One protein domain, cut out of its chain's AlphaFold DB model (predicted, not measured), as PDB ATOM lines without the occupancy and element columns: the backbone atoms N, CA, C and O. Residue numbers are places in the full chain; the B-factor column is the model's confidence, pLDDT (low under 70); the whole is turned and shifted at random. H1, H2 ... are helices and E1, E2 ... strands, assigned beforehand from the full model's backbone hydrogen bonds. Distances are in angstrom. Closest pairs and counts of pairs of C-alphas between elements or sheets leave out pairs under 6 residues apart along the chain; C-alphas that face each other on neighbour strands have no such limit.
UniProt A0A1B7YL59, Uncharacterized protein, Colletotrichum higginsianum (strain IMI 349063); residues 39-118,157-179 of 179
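What this domain is: This is residues 39 to 118 and 157 to 179 of the 179 residues of an uncharacterized protein of Colletotrichum higginsianum (strain IMI 349063) (UniProt A0A1B7YL59). A long, narrow, twisted sheet of three strands, E1, E2 and E3, makes most of the length, with the small helix H1 at one end and the small helix H2 beyond the other end. On the E3 side, but apart from this sheet, the short strands E4 and E5 make a second, small pair, and the short helix H3 lies farther out. The 103 printed residues hold three named helices and five named strands, in the order H1 E1 E2 E3 H2 E4 H3 E5; the class is mixed, helices and strands, with under half of the residues in named elements. Both sheets, E1 - E2 - E3 and E4 - E5, are antiparallel. The whole is loose, with a radius of gyration of the C-alphas of 17.6 A, and flat, spanning 53 by 35 by 18 A.

Where its parts are: H1, residues 39 to 42, begins at C-alpha 39, (155.198, 96.462, 142.092). E1, residues 46 to 56, is 32.2 A long, and E2, residues 64 to 74, is 33.0 A long. E3, residues 86 to 94, is 26.6 A long and ends at C-alpha 94, (146.051, 132.722, 148.273). H2 is residues 103 to 107, E4 residues 112 to 114 and H3 residues 162 to 165. E5, residues 170 to 172, ends at C-alpha 172, (162.373, 129.187, 149.380).

How they stand to each other: E1, E2 and E3 form a meander, each strand the antiparallel neighbour of the one before. E1 and E2 are a hairpin at 167 degrees, with N 50 and O 70 within hydrogen-bond range at 2.8 A. E2 and E3 are a hairpin at 168 degrees, with N 69 and O 90 at 2.8 A. H1 only grazes this sheet, with residues 39 to 41; the closest C-alphas of H1 and E1 are those of Arg 40 and Ala 46, 5.9 A. H2 and H3 are not on it. E4 and E5 are antiparallel at 131 degrees, with N 114 and O 170 at 2.8 A; E3 is apart from both. In H2 every O i to N i+4 pair is within hydrogen-bond range; H1 and H3 are too short for such a pair.

The domain as a whole: The C-alphas farthest apart, those of Gln 39 and Pro 103, are 54.8 A apart. Residues 119 to 156 are not printed, and C-alphas 118 and 157 are 22.7 A apart across the cut. The link from E2 to E3, 11 residues, is long. The mean pLDDT of the printed part is 71.8; 37 residues are under 70, among them residues 39 to 50 and 170 to 179.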
ATOM      1  N   GLN A  39     154.053  97.051 142.803       60.56
ATOM      2  CA  GLN A  39     155.198  96.462 142.092       60.56
ATOM      3  C   GLN A  39     156.173  97.541 141.618       60.56
ATOM      4  O   GLN A  39     157.382  97.424 141.784       60.56
ATOM      5  N   ARG A  40     155.651  98.638 141.067       58.84
ATOM      6  CA  ARG A  40     156.438  99.792 140.631       58.84
ATOM      7  C   ARG A  40     157.139 100.489 141.803       58.84
ATOM      8  O   ARG A  40     158.270 100.940 141.638       58.84
ATOM      9  N   ILE A  41     156.509 100.554 142.976       57.56
ATOM     10  CA  ILE A  41     157.133 101.058 144.208       57.56
ATOM     11  C   ILE A  41     158.256 100.126 144.673       57.56
ATOM     12  O   ILE A  41     159.358 100.598 144.950       57.56
ATOM     13  N   ALA A  42     158.007  98.817 144.702       56.50
ATOM     14  CA  ALA A  42     158.977  97.813 145.124       56.50
ATOM     15  C   ALA A  42     160.170  97.678 144.161       56.50
ATOM     16  O   ALA A  42     161.297  97.485 144.604       56.50
ATOM     17  N   ASN A  43     159.948  97.894 142.862       62.69
ATOM     18  CA  ASN A  43     160.983  97.962 141.826       62.69
ATOM     19  C   ASN A  43     161.688  99.330 141.766       62.69
ATOM     20  O   ASN A  43     162.372  99.635 140.788       62.69
ATOM     21  N   GLY A  44     161.483 100.187 142.774       54.53
ATOM     22  CA  GLY A  44     162.154 101.474 142.890       54.53
ATOM     23  C   GLY A  44     161.842 102.419 141.735       54.53
ATOM     24  O   GLY A  44     162.754 103.051 141.235       54.53
ATOM     25  N   ARG A  45     160.595 102.492 141.252       61.31
ATOM     26  CA  ARG A  45     160.144 103.431 140.201       61.31
ATOM     27  C   ARG A  45     158.883 104.192 140.615       61.31
ATOM     28  O   ARG A  45     157.940 104.326 139.837       61.31
ATOM     29  N   ALA A  46     158.840 104.687 141.844       63.34
ATOM     30  CA  ALA A  46     157.655 105.332 142.397       63.34
ATOM     31  C   ALA A  46     157.587 106.830 142.074       63.34
ATOM     32  O   ALA A  46     158.595 107.533 142.142       63.34
ATOM     33  N   LYS A  47     156.381 107.330 141.788       64.81
ATOM     34  CA  LYS A  47     156.049 108.757 141.852       64.81
ATOM     35  C   LYS A  47     154.864 108.919 142.794       64.81
ATOM     36  O   LYS A  47     153.793 108.391 142.509       64.81
ATOM     37  N   PHE A  48     155.063 109.636 143.887       67.31
ATOM     38  CA  PHE A  48     154.021 109.972 144.846       67.31
ATOM     39  C   PHE A  48     153.714 111.455 144.727       67.31
ATOM     40  O   PHE A  48     154.626 112.275 144.787       67.31
ATOM     41  N   ASN A  49     152.439 111.791 144.555       67.19
ATOM     42  CA  ASN A  49     151.971 113.168 144.610       67.19
ATOM     43  C   ASN A  49     151.088 113.315 145.844       67.19
ATOM     44  O   ASN A  49     150.142 112.548 146.015       67.19
ATOM     45  N   SER A  50     151.373 114.325 146.651       68.38
ATOM     46  CA  SER A  50     150.556 114.710 147.793       68.38
ATOM     47  C   SER A  50     150.240 116.189 147.679       68.38
ATOM     48  O   SER A  50     151.128 116.999 147.430       68.38
ATOM     49  N   THR A  51     148.981 116.553 147.865       77.00
ATOM     50  CA  THR A  51     148.548 117.951 147.909       77.00
ATOM     51  C   THR A  51     147.905 118.228 149.250       77.00
ATOM     52  O   THR A  51     147.175 117.383 149.762       77.00
ATOM     53  N   GLY A  52     148.132 119.414 149.791       73.88
ATOM     54  CA  GLY A  52     147.479 119.860 151.008       73.88
ATOM     55  C   GLY A  52     147.140 121.335 150.936       73.88
ATOM     56  O   GLY A  52     147.715 122.096 150.157       73.88
ATOM     57  N   ARG A  53     146.176 121.734 151.757       79.00
ATOM     58  CA  ARG A  53     145.817 123.131 151.956       79.00
ATOM     59  C   ARG A  53     145.564 123.370 153.426       79.00
ATOM     60  O   ARG A  53     145.007 122.516 154.111       79.00
ATOM     61  N   THR A  54     145.931 124.553 153.877       79.69
ATOM     62  CA  THR A  54     145.658 125.002 155.226       79.69
ATOM     63  C   THR A  54     145.296 126.472 155.258       79.69
ATOM     64  O   THR A  54     145.904 127.289 154.566       79.69
ATOM     65  N   ALA A  55     144.320 126.789 156.101       82.31
ATOM     66  CA  ALA A  55     144.010 128.156 156.456       82.31
ATOM     67  C   ALA A  55     144.971 128.623 157.550       82.31
ATOM     68  O   ALA A  55     145.367 127.836 158.419       82.31
ATOM     69  N   PHE A  56     145.340 129.893 157.511       77.94
ATOM     70  CA  PHE A  56     145.963 130.573 158.631       77.94
ATOM     71  C   PHE A  56     145.523 132.028 158.640       77.94
ATOM     72  O   PHE A  56     145.139 132.596 157.620       77.94
ATOM     73  N   ASN A  57     145.582 132.626 159.815       75.81
ATOM     74  CA  ASN A  57     145.219 134.012 160.005       75.81
ATOM     75  C   ASN A  57     146.497 134.836 160.228       75.81
ATOM     76  O   ASN A  57     147.538 134.262 160.499       75.81
ATOM     77  N   LEU A  58     146.480 136.159 160.104       70.38
ATOM     78  CA  LEU A  58     147.616 137.013 160.504       70.38
ATOM     79  C   LEU A  58     147.171 138.055 161.546       70.38
ATOM     80  O   LEU A  58     147.654 139.185 161.560       70.38
ATOM     81  N   GLY A  59     146.212 137.671 162.397       63.50
ATOM     82  CA  GLY A  59     145.608 138.496 163.447       63.50
ATOM     83  C   GLY A  59     144.440 139.384 162.990       63.50
ATOM     84  O   GLY A  59     144.265 140.454 163.562       63.50
ATOM     85  N   GLN A  60     143.696 139.008 161.942       64.00
ATOM     86  CA  GLN A  60     142.670 139.824 161.266       64.00
ATOM     87  C   GLN A  60     141.447 138.992 160.837       64.00
ATOM     88  O   GLN A  60     141.474 137.778 160.944       64.00
ATOM     89  N   ASP A  61     140.378 139.613 160.334       65.81
ATOM     90  CA  ASP A  61     139.099 138.909 160.103       65.81
ATOM     91  C   ASP A  61     139.084 137.943 158.899       65.81
ATOM     92  O   ASP A  61     138.239 137.053 158.844       65.81
ATOM     93  N   ASP A  62     140.032 138.071 157.960       75.00
ATOM     94  CA  ASP A  62     140.073 137.256 156.738       75.00
ATOM     95  C   ASP A  62     141.195 136.200 156.765       75.00
ATOM     96  O   ASP A  62     142.373 136.521 156.977       75.00
ATOM     97  N   ASP A  63     140.840 134.948 156.463       80.56
ATOM     98  CA  ASP A  63     141.774 133.821 156.402       80.56
ATOM     99  C   ASP A  63     142.604 133.802 155.113       80.56
ATOM    100  O   ASP A  63     142.103 133.930 153.994       80.56
ATOM    101  N   TRP A  64     143.896 133.539 155.279       84.81
ATOM    102  CA  TRP A  64     144.842 133.258 154.209       84.81
ATOM    103  C   TRP A  64     144.879 131.757 153.955       84.81
ATOM    104  O   TRP A  64     144.688 130.956 154.872       84.81
ATOM    105  N   GLN A  65     145.144 131.347 152.716       85.81
ATOM    106  CA  GLN A  65     145.226 129.931 152.364       85.81
ATOM    107  C   GLN A  65     146.609 129.604 151.820       85.81
ATOM    108  O   GLN A  65     147.012 130.099 150.769       85.81
ATOM    109  N   LEU A  66     147.322 128.716 152.508       81.62
ATOM    110  CA  LEU A  66     148.531 128.096 151.989       81.62
ATOM    111  C   LEU A  66     148.152 126.758 151.357       81.62
ATOM    112  O   LEU A  66     147.693 125.843 152.038       81.62
ATOM    113  N   SER A  67     148.368 126.642 150.053       81.50
ATOM    114  CA  SER A  67     148.245 125.387 149.315       81.50
ATOM    115  C   SER A  67     149.629 124.887 148.935       81.50
ATOM    116  O   SER A  67     150.504 125.668 148.562       81.50
ATOM    117  N   TYR A  68     149.849 123.582 149.015       77.88
ATOM    118  CA  TYR A  68     151.121 122.978 148.655       77.88
ATOM    119  C   TYR A  68     150.925 121.671 147.894       77.88
ATOM    120  O   TYR A  68     149.942 120.953 148.075       77.88
ATOM    121  N   SER A  69     151.899 121.353 147.049       73.44
ATOM    122  CA  SER A  69     152.021 120.055 146.396       73.44
ATOM    123  C   SER A  69     153.440 119.528 146.571       73.44
ATOM    124  O   SER A  69     154.411 120.258 146.373       73.44
ATOM    125  N   LEU A  70     153.545 118.270 146.977       75.12
ATOM    126  CA  LEU A  70     154.778 117.518 147.104       75.12
ATOM    127  C   LEU A  70     154.758 116.404 146.063       75.12
ATOM    128  O   LEU A  70     153.845 115.582 146.047       75.12
ATOM    129  N   GLN A  71     155.786 116.357 145.231       74.50
ATOM    130  CA  GLN A  71     156.059 115.230 144.359       74.50
ATOM    131  C   GLN A  71     157.343 114.548 144.828       74.50
ATOM    132  O   GLN A  71     158.405 115.161 144.802       74.50
ATOM    133  N   ASP A  72     157.247 113.286 145.235       73.50
ATOM    134  CA  ASP A  72     158.379 112.429 145.595       73.50
ATOM    135  C   ASP A  72     158.577 111.383 144.500       73.50
ATOM    136  O   ASP A  72     157.688 110.584 144.203       73.50
ATOM    137  N   MET A  73     159.745 111.398 143.870       72.81
ATOM    138  CA  MET A  73     160.126 110.443 142.838       72.81
ATOM    139  C   MET A  73     161.241 109.555 143.365       72.81
ATOM    140  O   MET A  73     162.247 110.054 143.858       72.81
ATOM    141  N   ARG A  74     161.101 108.241 143.216       73.94
ATOM    142  CA  ARG A  74     162.113 107.252 143.596       73.94
ATOM    143  C   ARG A  74     162.415 106.397 142.378       73.94
ATOM    144  O   ARG A  74     161.590 105.558 142.031       73.94
ATOM    145  N   ALA A  75     163.537 106.661 141.707       67.94
ATOM    146  CA  ALA A  75     164.101 105.795 140.671       67.94
ATOM    147  C   ALA A  75     165.606 105.979 140.536       67.94
ATOM    148  O   ALA A  75     166.107 107.033 140.902       67.94
ATOM    149  N   GLU A  76     166.324 104.970 140.026       66.62
ATOM    150  CA  GLU A  76     167.801 104.949 139.954       66.62
ATOM    151  C   GLU A  76     168.414 106.220 139.341       66.62
ATOM    152  O   GLU A  76     169.505 106.640 139.731       66.62
ATOM    153  N   ASN A  77     167.691 106.851 138.413       75.62
ATOM    154  CA  ASN A  77     168.073 108.081 137.724       75.62
ATOM    155  C   ASN A  77     167.694 109.381 138.469       75.62
ATOM    156  O   ASN A  77     168.081 110.459 138.029       75.62
ATOM    157  N   TYR A  78     166.960 109.303 139.581       68.12
ATOM    158  CA  TYR A  78     166.604 110.426 140.449       68.12
ATOM    159  C   TYR A  78     167.387 110.335 141.758       68.12
ATOM    160  O   TYR A  78     167.178 109.426 142.562       68.12
ATOM    161  N   ARG A  79     168.302 111.284 141.973       64.06
ATOM    162  CA  ARG A  79     169.161 111.319 143.160       64.06
ATOM    163  C   ARG A  79     169.108 112.666 143.869       64.06
ATOM    164  O   ARG A  79     169.185 113.713 143.232       64.06
ATOM    165  N   ALA A  80     169.075 112.611 145.196       63.47
ATOM    166  CA  ALA A  80     169.284 113.727 146.107       63.47
ATOM    167  C   ALA A  80     170.488 113.363 146.981       63.47
ATOM    168  O   ALA A  80     170.381 112.600 147.946       63.47
ATOM    169  N   GLY A  81     171.671 113.827 146.569       70.31
ATOM    170  CA  GLY A  81     172.937 113.354 147.124       70.31
ATOM    171  C   GLY A  81     173.129 111.852 146.884       70.31
ATOM    172  O   GLY A  81     173.061 111.372 145.752       70.31
ATOM    173  N   ASN A  82     173.350 111.092 147.958       67.56
ATOM    174  CA  ASN A  82     173.528 109.638 147.895       67.56
ATOM    175  C   ASN A  82     172.209 108.842 147.903       67.56
ATOM    176  O   ASN A  82     172.243 107.622 147.742       67.56
ATOM    177  N   ARG A  83     171.054 109.500 148.071       62.72
ATOM    178  CA  ARG A  83     169.743 108.842 148.155       62.72
ATOM    179  C   ARG A  83     169.058 108.801 146.792       62.72
ATOM    180  O   ARG A  83     169.078 109.786 146.059       62.72
ATOM    181  N   VAL A  84     168.408 107.678 146.481       70.62
ATOM    182  CA  VAL A  84     167.640 107.455 145.239       70.62
ATOM    183  C   VAL A  84     166.232 108.053 145.378       70.62
ATOM    184  O   VAL A  84     165.225 107.354 145.467       70.62
ATOM    185  N   THR A  85     166.177 109.376 145.513       68.75
ATOM    186  CA  THR A  85     164.941 110.158 145.614       68.75
ATOM    187  C   THR A  85     165.138 111.533 144.981       68.75
ATOM    188  O   THR A  85     166.242 112.071 144.980       68.75
ATOM    189  N   MET A  86     164.066 112.116 144.457       71.88
ATOM    190  CA  MET A  86     163.987 113.523 144.092       71.88
ATOM    191  C   MET A  86     162.632 114.073 144.526       71.88
ATOM    192  O   MET A  86     161.597 113.489 144.211       71.88
ATOM    193  N   GLN A  87     162.650 115.202 145.236       72.94
ATOM    194  CA  GLN A  87     161.452 115.811 145.808       72.94
ATOM    195  C   GLN A  87     161.236 117.227 145.290       72.94
ATOM    196  O   GLN A  87     162.072 118.109 145.502       72.94
ATOM    197  N   TYR A  88     160.071 117.464 144.698       71.50
ATOM    198  CA  TYR A  88     159.604 118.794 144.329       71.50
ATOM    199  C   TYR A  88     158.525 119.250 145.297       71.50
ATOM    200  O   TYR A  88     157.572 118.520 145.553       71.50
ATOM    201  N   LEU A  89     158.679 120.461 145.821       74.25
ATOM    202  CA  LEU A  89     157.674 121.130 146.635       74.25
ATOM    203  C   LEU A  89     157.253 122.400 145.896       74.25
ATOM    204  O   LEU A  89     158.102 123.244 145.613       74.25
ATOM    205  N   SER A  90     155.964 122.536 145.604       75.38
ATOM    206  CA  SER A  90     155.370 123.779 145.104       75.38
ATOM    207  C   SER A  90     154.418 124.327 146.151       75.38
ATOM    208  O   SER A  90     153.600 123.581 146.686       75.38
ATOM    209  N   THR A  91     154.519 125.619 146.435       73.38
ATOM    210  CA  THR A  91     153.683 126.329 147.403       73.38
ATOM    211  C   THR A  91     152.980 127.492 146.716       73.38
ATOM    212  O   THR A  91     153.575 128.189 145.896       73.38
ATOM    213  N   PHE A  92     151.713 127.690 147.059       79.75
ATOM    214  CA  PHE A  92     150.864 128.769 146.576       79.75
ATOM    215  C   PHE A  92     150.210 129.433 147.777       79.75
ATOM    216  O   PHE A  92     149.643 128.753 148.635       79.75
ATOM    217  N   LEU A  93     150.284 130.757 147.826       80.31
ATOM    218  CA  LEU A  93     149.636 131.547 148.857       80.31
ATOM    219  C   LEU A  93     148.470 132.314 148.244       80.31
ATOM    220  O   LEU A  93     148.693 133.208 147.432       80.31
ATOM    221  N   SER A  94     147.250 131.971 148.640       84.44
ATOM    222  CA  SER A  94     146.051 132.722 148.273       84.44
ATOM    223  C   SER A  94     145.726 133.718 149.380       84.44
ATOM    224  O   SER A  94     145.674 133.360 150.562       84.44
ATOM    225  N   VAL A  95     145.517 134.968 148.982       83.62
ATOM    226  CA  VAL A  95     145.235 136.089 149.883       83.62
ATOM    227  C   VAL A  95     143.758 136.484 149.794       83.62
ATOM    228  O   VAL A  95     143.134 136.249 148.758       83.62
ATOM    229  N   PRO A  96     143.181 137.099 150.839       83.38
ATOM    230  CA  PRO A  96     141.824 137.633 150.771       83.38
ATOM    231  C   PRO A  96     141.657 138.649 149.635       83.38
ATOM    232  O   PRO A  96     142.545 139.466 149.391       83.38
ATOM    233  N   ALA A  97     140.496 138.669 148.976       83.62
ATOM    234  CA  ALA A  97     140.231 139.619 147.888       83.62
ATOM    235  C   ALA A  97     140.319 141.087 148.352       83.62
ATOM    236  O   ALA A  97     140.802 141.944 147.614       83.62
ATOM    237  N   SER A  98     139.929 141.356 149.605       82.19
ATOM    238  CA  SER A  98     140.053 142.654 150.286       82.19
ATOM    239  C   SER A  98     141.495 143.176 150.342       82.19
ATOM    240  O   SER A  98     141.731 144.371 150.511       82.19
ATOM    241  N   PHE A  99     142.470 142.283 150.192       82.69
ATOM    242  CA  PHE A  99     143.883 142.587 150.284       82.69
ATOM    243  C   PHE A  99     144.453 143.167 148.985       82.69
ATOM    244  O   PHE A  99     145.362 144.000 149.028       82.69
ATOM    245  N   ILE A 100     143.910 142.763 147.834       82.69
ATOM    246  CA  ILE A 100     144.425 143.119 146.508       82.69
ATOM    247  C   ILE A 100     144.226 144.619 146.259       82.69
ATOM    248  O   ILE A 100     143.120 145.139 146.362       82.69
ATOM    249  N   GLY A 101     145.312 145.334 145.950       79.75
ATOM    250  CA  GLY A 101     145.283 146.783 145.697       79.75
ATOM    251  C   GLY A 101     145.023 147.653 146.935       79.75
ATOM    252  O   GLY A 101     144.992 148.877 146.827       79.75
ATOM    253  N   SER A 102     144.862 147.049 148.115       83.62
ATOM    254  CA  SER A 102     144.695 147.788 149.364       83.62
ATOM    255  C   SER A 102     146.035 148.354 149.860       83.62
ATOM    256  O   SER A 102     147.086 147.750 149.616       83.62
ATOM    257  N   PRO A 103     146.033 149.451 150.646       82.12
ATOM    258  CA  PRO A 103     147.238 149.918 151.330       82.12
ATOM    259  C   PRO A 103     147.854 148.830 152.213       82.12
ATOM    260  O   PRO A 103     149.065 148.728 152.339       82.12
ATOM    261  N   ARG A 104     147.038 147.968 152.821       77.50
ATOM    262  CA  ARG A 104     147.546 146.856 153.626       77.50
ATOM    263  C   ARG A 104     148.305 145.844 152.764       77.50
ATOM    264  O   ARG A 104     149.392 145.409 153.145       77.50
ATOM    265  N   GLY A 105     147.757 145.511 151.600       78.69
ATOM    266  CA  GLY A 105     148.390 144.623 150.633       78.69
ATOM    267  C   GLY A 105     149.723 145.158 150.136       78.69
ATOM    268  O   GLY A 105     150.695 144.413 150.094       78.69
ATOM    269  N   SER A 106     149.808 146.464 149.870       77.75
ATOM    270  CA  SER A 106     151.043 147.093 149.386       77.75
ATOM    271  C   SER A 106     152.172 147.138 150.421       77.75
ATOM    272  O   SER A 106     153.328 147.288 150.044       77.75
ATOM    273  N   HIS A 107     151.861 147.043 151.718       78.00
ATOM    274  CA  HIS A 107     152.856 147.102 152.795       78.00
ATOM    275  C   HIS A 107     153.196 145.733 153.396       78.00
ATOM    276  O   HIS A 107     154.108 145.641 154.221       78.00
ATOM    277  N   THR A 108     152.482 144.675 153.015       78.06
ATOM    278  CA  THR A 108     152.718 143.344 153.574       78.06
ATOM    279  C   THR A 108     153.790 142.610 152.790       78.06
ATOM    280  O   THR A 108     153.727 142.504 151.569       78.06
ATOM    281  N   ARG A 109     154.754 142.057 153.520       77.25
ATOM    282  CA  ARG A 109     155.860 141.264 152.984       77.25
ATOM    283  C   ARG A 109     155.841 139.893 153.633       77.25
ATOM    284  O   ARG A 109     155.591 139.788 154.832       77.25
ATOM    285  N   ILE A 110     156.089 138.851 152.845       77.44
ATOM    286  CA  ILE A 110     156.032 137.461 153.305       77.44
ATOM    287  C   ILE A 110     157.273 136.725 152.834       77.44
ATOM    288  O   ILE A 110     157.585 136.714 151.646       77.44
ATOM    289  N   CYS A 111     157.930 136.059 153.777       77.88
ATOM    290  CA  CYS A 111     159.045 135.173 153.503       77.88
ATOM    291  C   CYS A 111     158.640 133.724 153.728       77.88
ATOM    292  O   CYS A 111     158.065 133.378 154.760       77.88
ATOM    293  N   SER A 112     158.961 132.875 152.755       76.56
ATOM    294  CA  SER A 112     158.785 131.432 152.863       76.56
ATOM    295  C   SER A 112     160.129 130.746 153.048       76.56
ATOM    296  O   SER A 112     161.033 130.892 152.227       76.56
ATOM    297  N   TYR A 113     160.234 129.937 154.095       76.31
ATOM    298  CA  TYR A 113     161.420 129.139 154.379       76.31
ATOM    299  C   TYR A 113     161.096 127.666 154.186       76.31
ATOM    300  O   TYR A 113     160.044 127.180 154.603       76.31
ATOM    301  N   ARG A 114     162.007 126.946 153.536       74.31
ATOM    302  CA  ARG A 114     161.926 125.502 153.361       74.31
ATOM    303  C   ARG A 114     162.925 124.831 154.288       74.31
ATOM    304  O   ARG A 114     164.129 125.072 154.210       74.31
ATOM    305  N   MET A 115     162.409 123.934 155.115       74.06
ATOM    306  CA  MET A 115     163.221 123.041 155.930       74.06
ATOM    307  C   MET A 115     163.599 121.775 155.151       74.06
ATOM    308  O   MET A 115     162.815 121.308 154.313       74.06
ATOM    309  N   PRO A 116     164.771 121.185 155.430       69.12
ATOM    310  CA  PRO A 116     165.070 119.832 154.995       69.12
ATOM    311  C   PRO A 116     164.121 118.827 155.664       69.12
ATOM    312  O   PRO A 116     163.610 119.043 156.767       69.12
ATOM    313  N   GLY A 117     163.895 117.706 154.980       67.56
ATOM    314  CA  GLY A 117     163.095 116.611 155.519       67.56
ATOM    315  C   GLY A 117     163.746 116.003 156.762       67.56
ATOM    316  O   GLY A 117     164.956 115.776 156.786       67.56
ATOM    317  N   GLN A 118     162.935 115.715 157.778       68.19
ATOM    318  CA  GLN A 118     163.395 115.094 159.017       68.19
ATOM    319  C   GLN A 118     163.405 113.574 158.889       68.19
ATOM    320  O   GLN A 118     162.451 112.977 158.392       68.19
ATOM    321  N   PRO A 157     165.456 137.562 155.282       81.56
ATOM    322  CA  PRO A 157     166.631 137.360 156.110       81.56
ATOM    323  C   PRO A 157     167.041 135.890 156.122       81.56
ATOM    324  O   PRO A 157     166.209 134.986 156.148       81.56
ATOM    325  N   TRP A 158     168.346 135.641 156.137       78.56
ATOM    326  CA  TRP A 158     168.848 134.301 156.401       78.56
ATOM    327  C   TRP A 158     168.577 133.926 157.860       78.56
ATOM    328  O   TRP A 158     168.823 134.723 158.767       78.56
ATOM    329  N   ILE A 159     168.099 132.705 158.082       79.00
ATOM    330  CA  ILE A 159     167.910 132.134 159.416       79.00
ATOM    331  C   ILE A 159     168.838 130.932 159.511       79.00
ATOM    332  O   ILE A 159     168.811 130.057 158.646       79.00
ATOM    333  N   ASP A 160     169.630 130.872 160.575       83.56
ATOM    334  CA  ASP A 160     170.460 129.712 160.875       83.56
ATOM    335  C   ASP A 160     170.051 129.095 162.215       83.56
ATOM    336  O   ASP A 160     170.570 129.483 163.261       83.56
ATOM    337  N   PRO A 161     169.108 128.139 162.220       83.94
ATOM    338  CA  PRO A 161     168.723 127.451 163.435       83.94
ATOM    339  C   PRO A 161     169.544 126.170 163.629       83.94
ATOM    340  O   PRO A 161     169.097 125.286 164.352       83.94
ATOM    341  N   THR A 162     170.711 126.016 162.986       86.06
ATOM    342  CA  THR A 162     171.463 124.748 162.990       86.06
ATOM    343  C   THR A 162     171.803 124.272 164.399       86.06
ATOM    344  O   THR A 162     171.748 123.072 164.651       86.06
ATOM    345  N   GLU A 163     172.085 125.181 165.332       86.50
ATOM    346  CA  GLU A 163     172.347 124.824 166.731       86.50
ATOM    347  C   GLU A 163     171.124 124.183 167.411       86.50
ATOM    348  O   GLU A 163     171.254 123.158 168.072       86.50
ATOM    349  N   ALA A 164     169.928 124.736 167.191       86.00
ATOM    350  CA  ALA A 164     168.693 124.269 167.826       86.00
ATOM    351  C   ALA A 164     168.009 123.117 167.067       86.00
ATOM    352  O   ALA A 164     167.360 122.258 167.663       86.00
ATOM    353  N   CYS A 165     168.123 123.105 165.740       82.69
ATOM    354  CA  CYS A 165     167.429 122.180 164.850       82.69
ATOM    355  C   CYS A 165     168.329 121.057 164.314       82.69
ATOM    356  O   CYS A 165     167.822 120.051 163.823       82.69
ATOM    357  N   GLY A 166     169.655 121.208 164.369       82.31
ATOM    358  CA  GLY A 166     170.613 120.290 163.740       82.31
ATOM    359  C   GLY A 166     170.709 120.431 162.215       82.31
ATOM    360  O   GLY A 166     171.354 119.613 161.559       82.31
ATOM    361  N   PHE A 167     170.051 121.439 161.633       75.00
ATOM    362  CA  PHE A 167     170.061 121.729 160.201       75.00
ATOM    363  C   PHE A 167     169.772 123.210 159.917       75.00
ATOM    364  O   PHE A 167     169.069 123.870 160.681       75.00
ATOM    365  N   GLY A 168     170.251 123.696 158.770       69.12
ATOM    366  CA  GLY A 168     169.912 125.022 158.252       69.12
ATOM    367  C   GLY A 168     168.575 125.043 157.500       69.12
ATOM    368  O   GLY A 168     168.148 124.034 156.931       69.12
ATOM    369  N   VAL A 169     167.925 126.207 157.457       72.00
ATOM    370  CA  VAL A 169     166.748 126.467 156.609       72.00
ATOM    371  C   VAL A 169     167.181 127.168 155.336       72.00
ATOM    372  O   VAL A 169     168.033 128.046 155.355       72.00
ATOM    373  N   ILE A 170     166.562 126.803 154.219       65.25
ATOM    374  CA  ILE A 170     166.804 127.461 152.937       65.25
ATOM    375  C   ILE A 170     165.638 128.409 152.679       65.25
ATOM    376  O   ILE A 170     164.478 128.000 152.751       65.25
ATOM    377  N   VAL A 171     165.929 129.664 152.338       63.47
ATOM    378  CA  VAL A 171     164.906 130.595 151.846       63.47
ATOM    379  C   VAL A 171     164.337 130.030 150.547       63.47
ATOM    380  O   VAL A 171     165.034 129.904 149.540       63.47
ATOM    381  N   GLY A 172     163.068 129.638 150.573       56.09
ATOM    382  CA  GLY A 172     162.373 129.187 149.380       56.09
ATOM    383  C   GLY A 172     161.830 130.397 148.635       56.09
ATOM    384  O   GLY A 172     161.101 131.194 149.219       56.09
ATOM    385  N   ARG A 173     162.109 130.516 147.334       46.38
ATOM    386  CA  ARG A 173     161.299 131.380 146.464       46.38
ATOM    387  C   ARG A 173     159.951 130.694 146.227       46.38
ATOM    388  O   ARG A 173     159.843 129.821 145.369       46.38
ATOM    389  N   GLY A 174     158.943 131.054 147.018       46.44
ATOM    390  CA  GLY A 174     157.549 130.741 146.714       46.44
ATOM    391  C   GLY A 174     157.080 131.557 145.510       46.44
ATOM    392  O   GLY A 174     157.457 132.717 145.358       46.44
ATOM    393  N   SER A 175     156.274 130.959 144.633       39.97
ATOM    394  CA  SER A 175     155.555 131.727 143.612       39.97
ATOM    395  C   SER A 175     154.248 132.208 144.227       39.97
ATOM    396  O   SER A 175     153.358 131.412 144.519       39.97
ATOM    397  N   PHE A 176     154.140 133.512 144.458       46.59
ATOM    398  CA  PHE A 176     152.913 134.122 144.955       46.59
ATOM    399  C   PHE A 176     151.991 134.372 143.763       46.59
ATOM    400  O   PHE A 176     152.199 135.303 142.990       46.59
ATOM    401  N   SER A 177     150.997 133.505 143.581       35.75
ATOM    402  CA  SER A 177     149.911 133.775 142.643       35.75
ATOM    403  C   SER A 177     148.830 134.539 143.391       35.75
ATOM    404  O   SER A 177     148.135 133.966 144.224       35.75
ATOM    405  N   ILE A 178     148.697 135.829 143.092       41.44
ATOM    406  CA  ILE A 178     147.525 136.607 143.486       41.44
ATOM    407  C   ILE A 178     146.429 136.238 142.483       41.44
ATOM    408  O   ILE A 178     146.483 136.665 141.332       41.44
ATOM    409  N   SER A 179     145.503 135.373 142.891       39.53
ATOM    410  CA  SER A 179     144.312 134.989 142.119       39.53
ATOM    411  C   SER A 179     143.056 135.472 142.815       39.53
ATOM    412  O   SER A 179     142.967 135.173 144.029       39.53
TER     413      SER A 179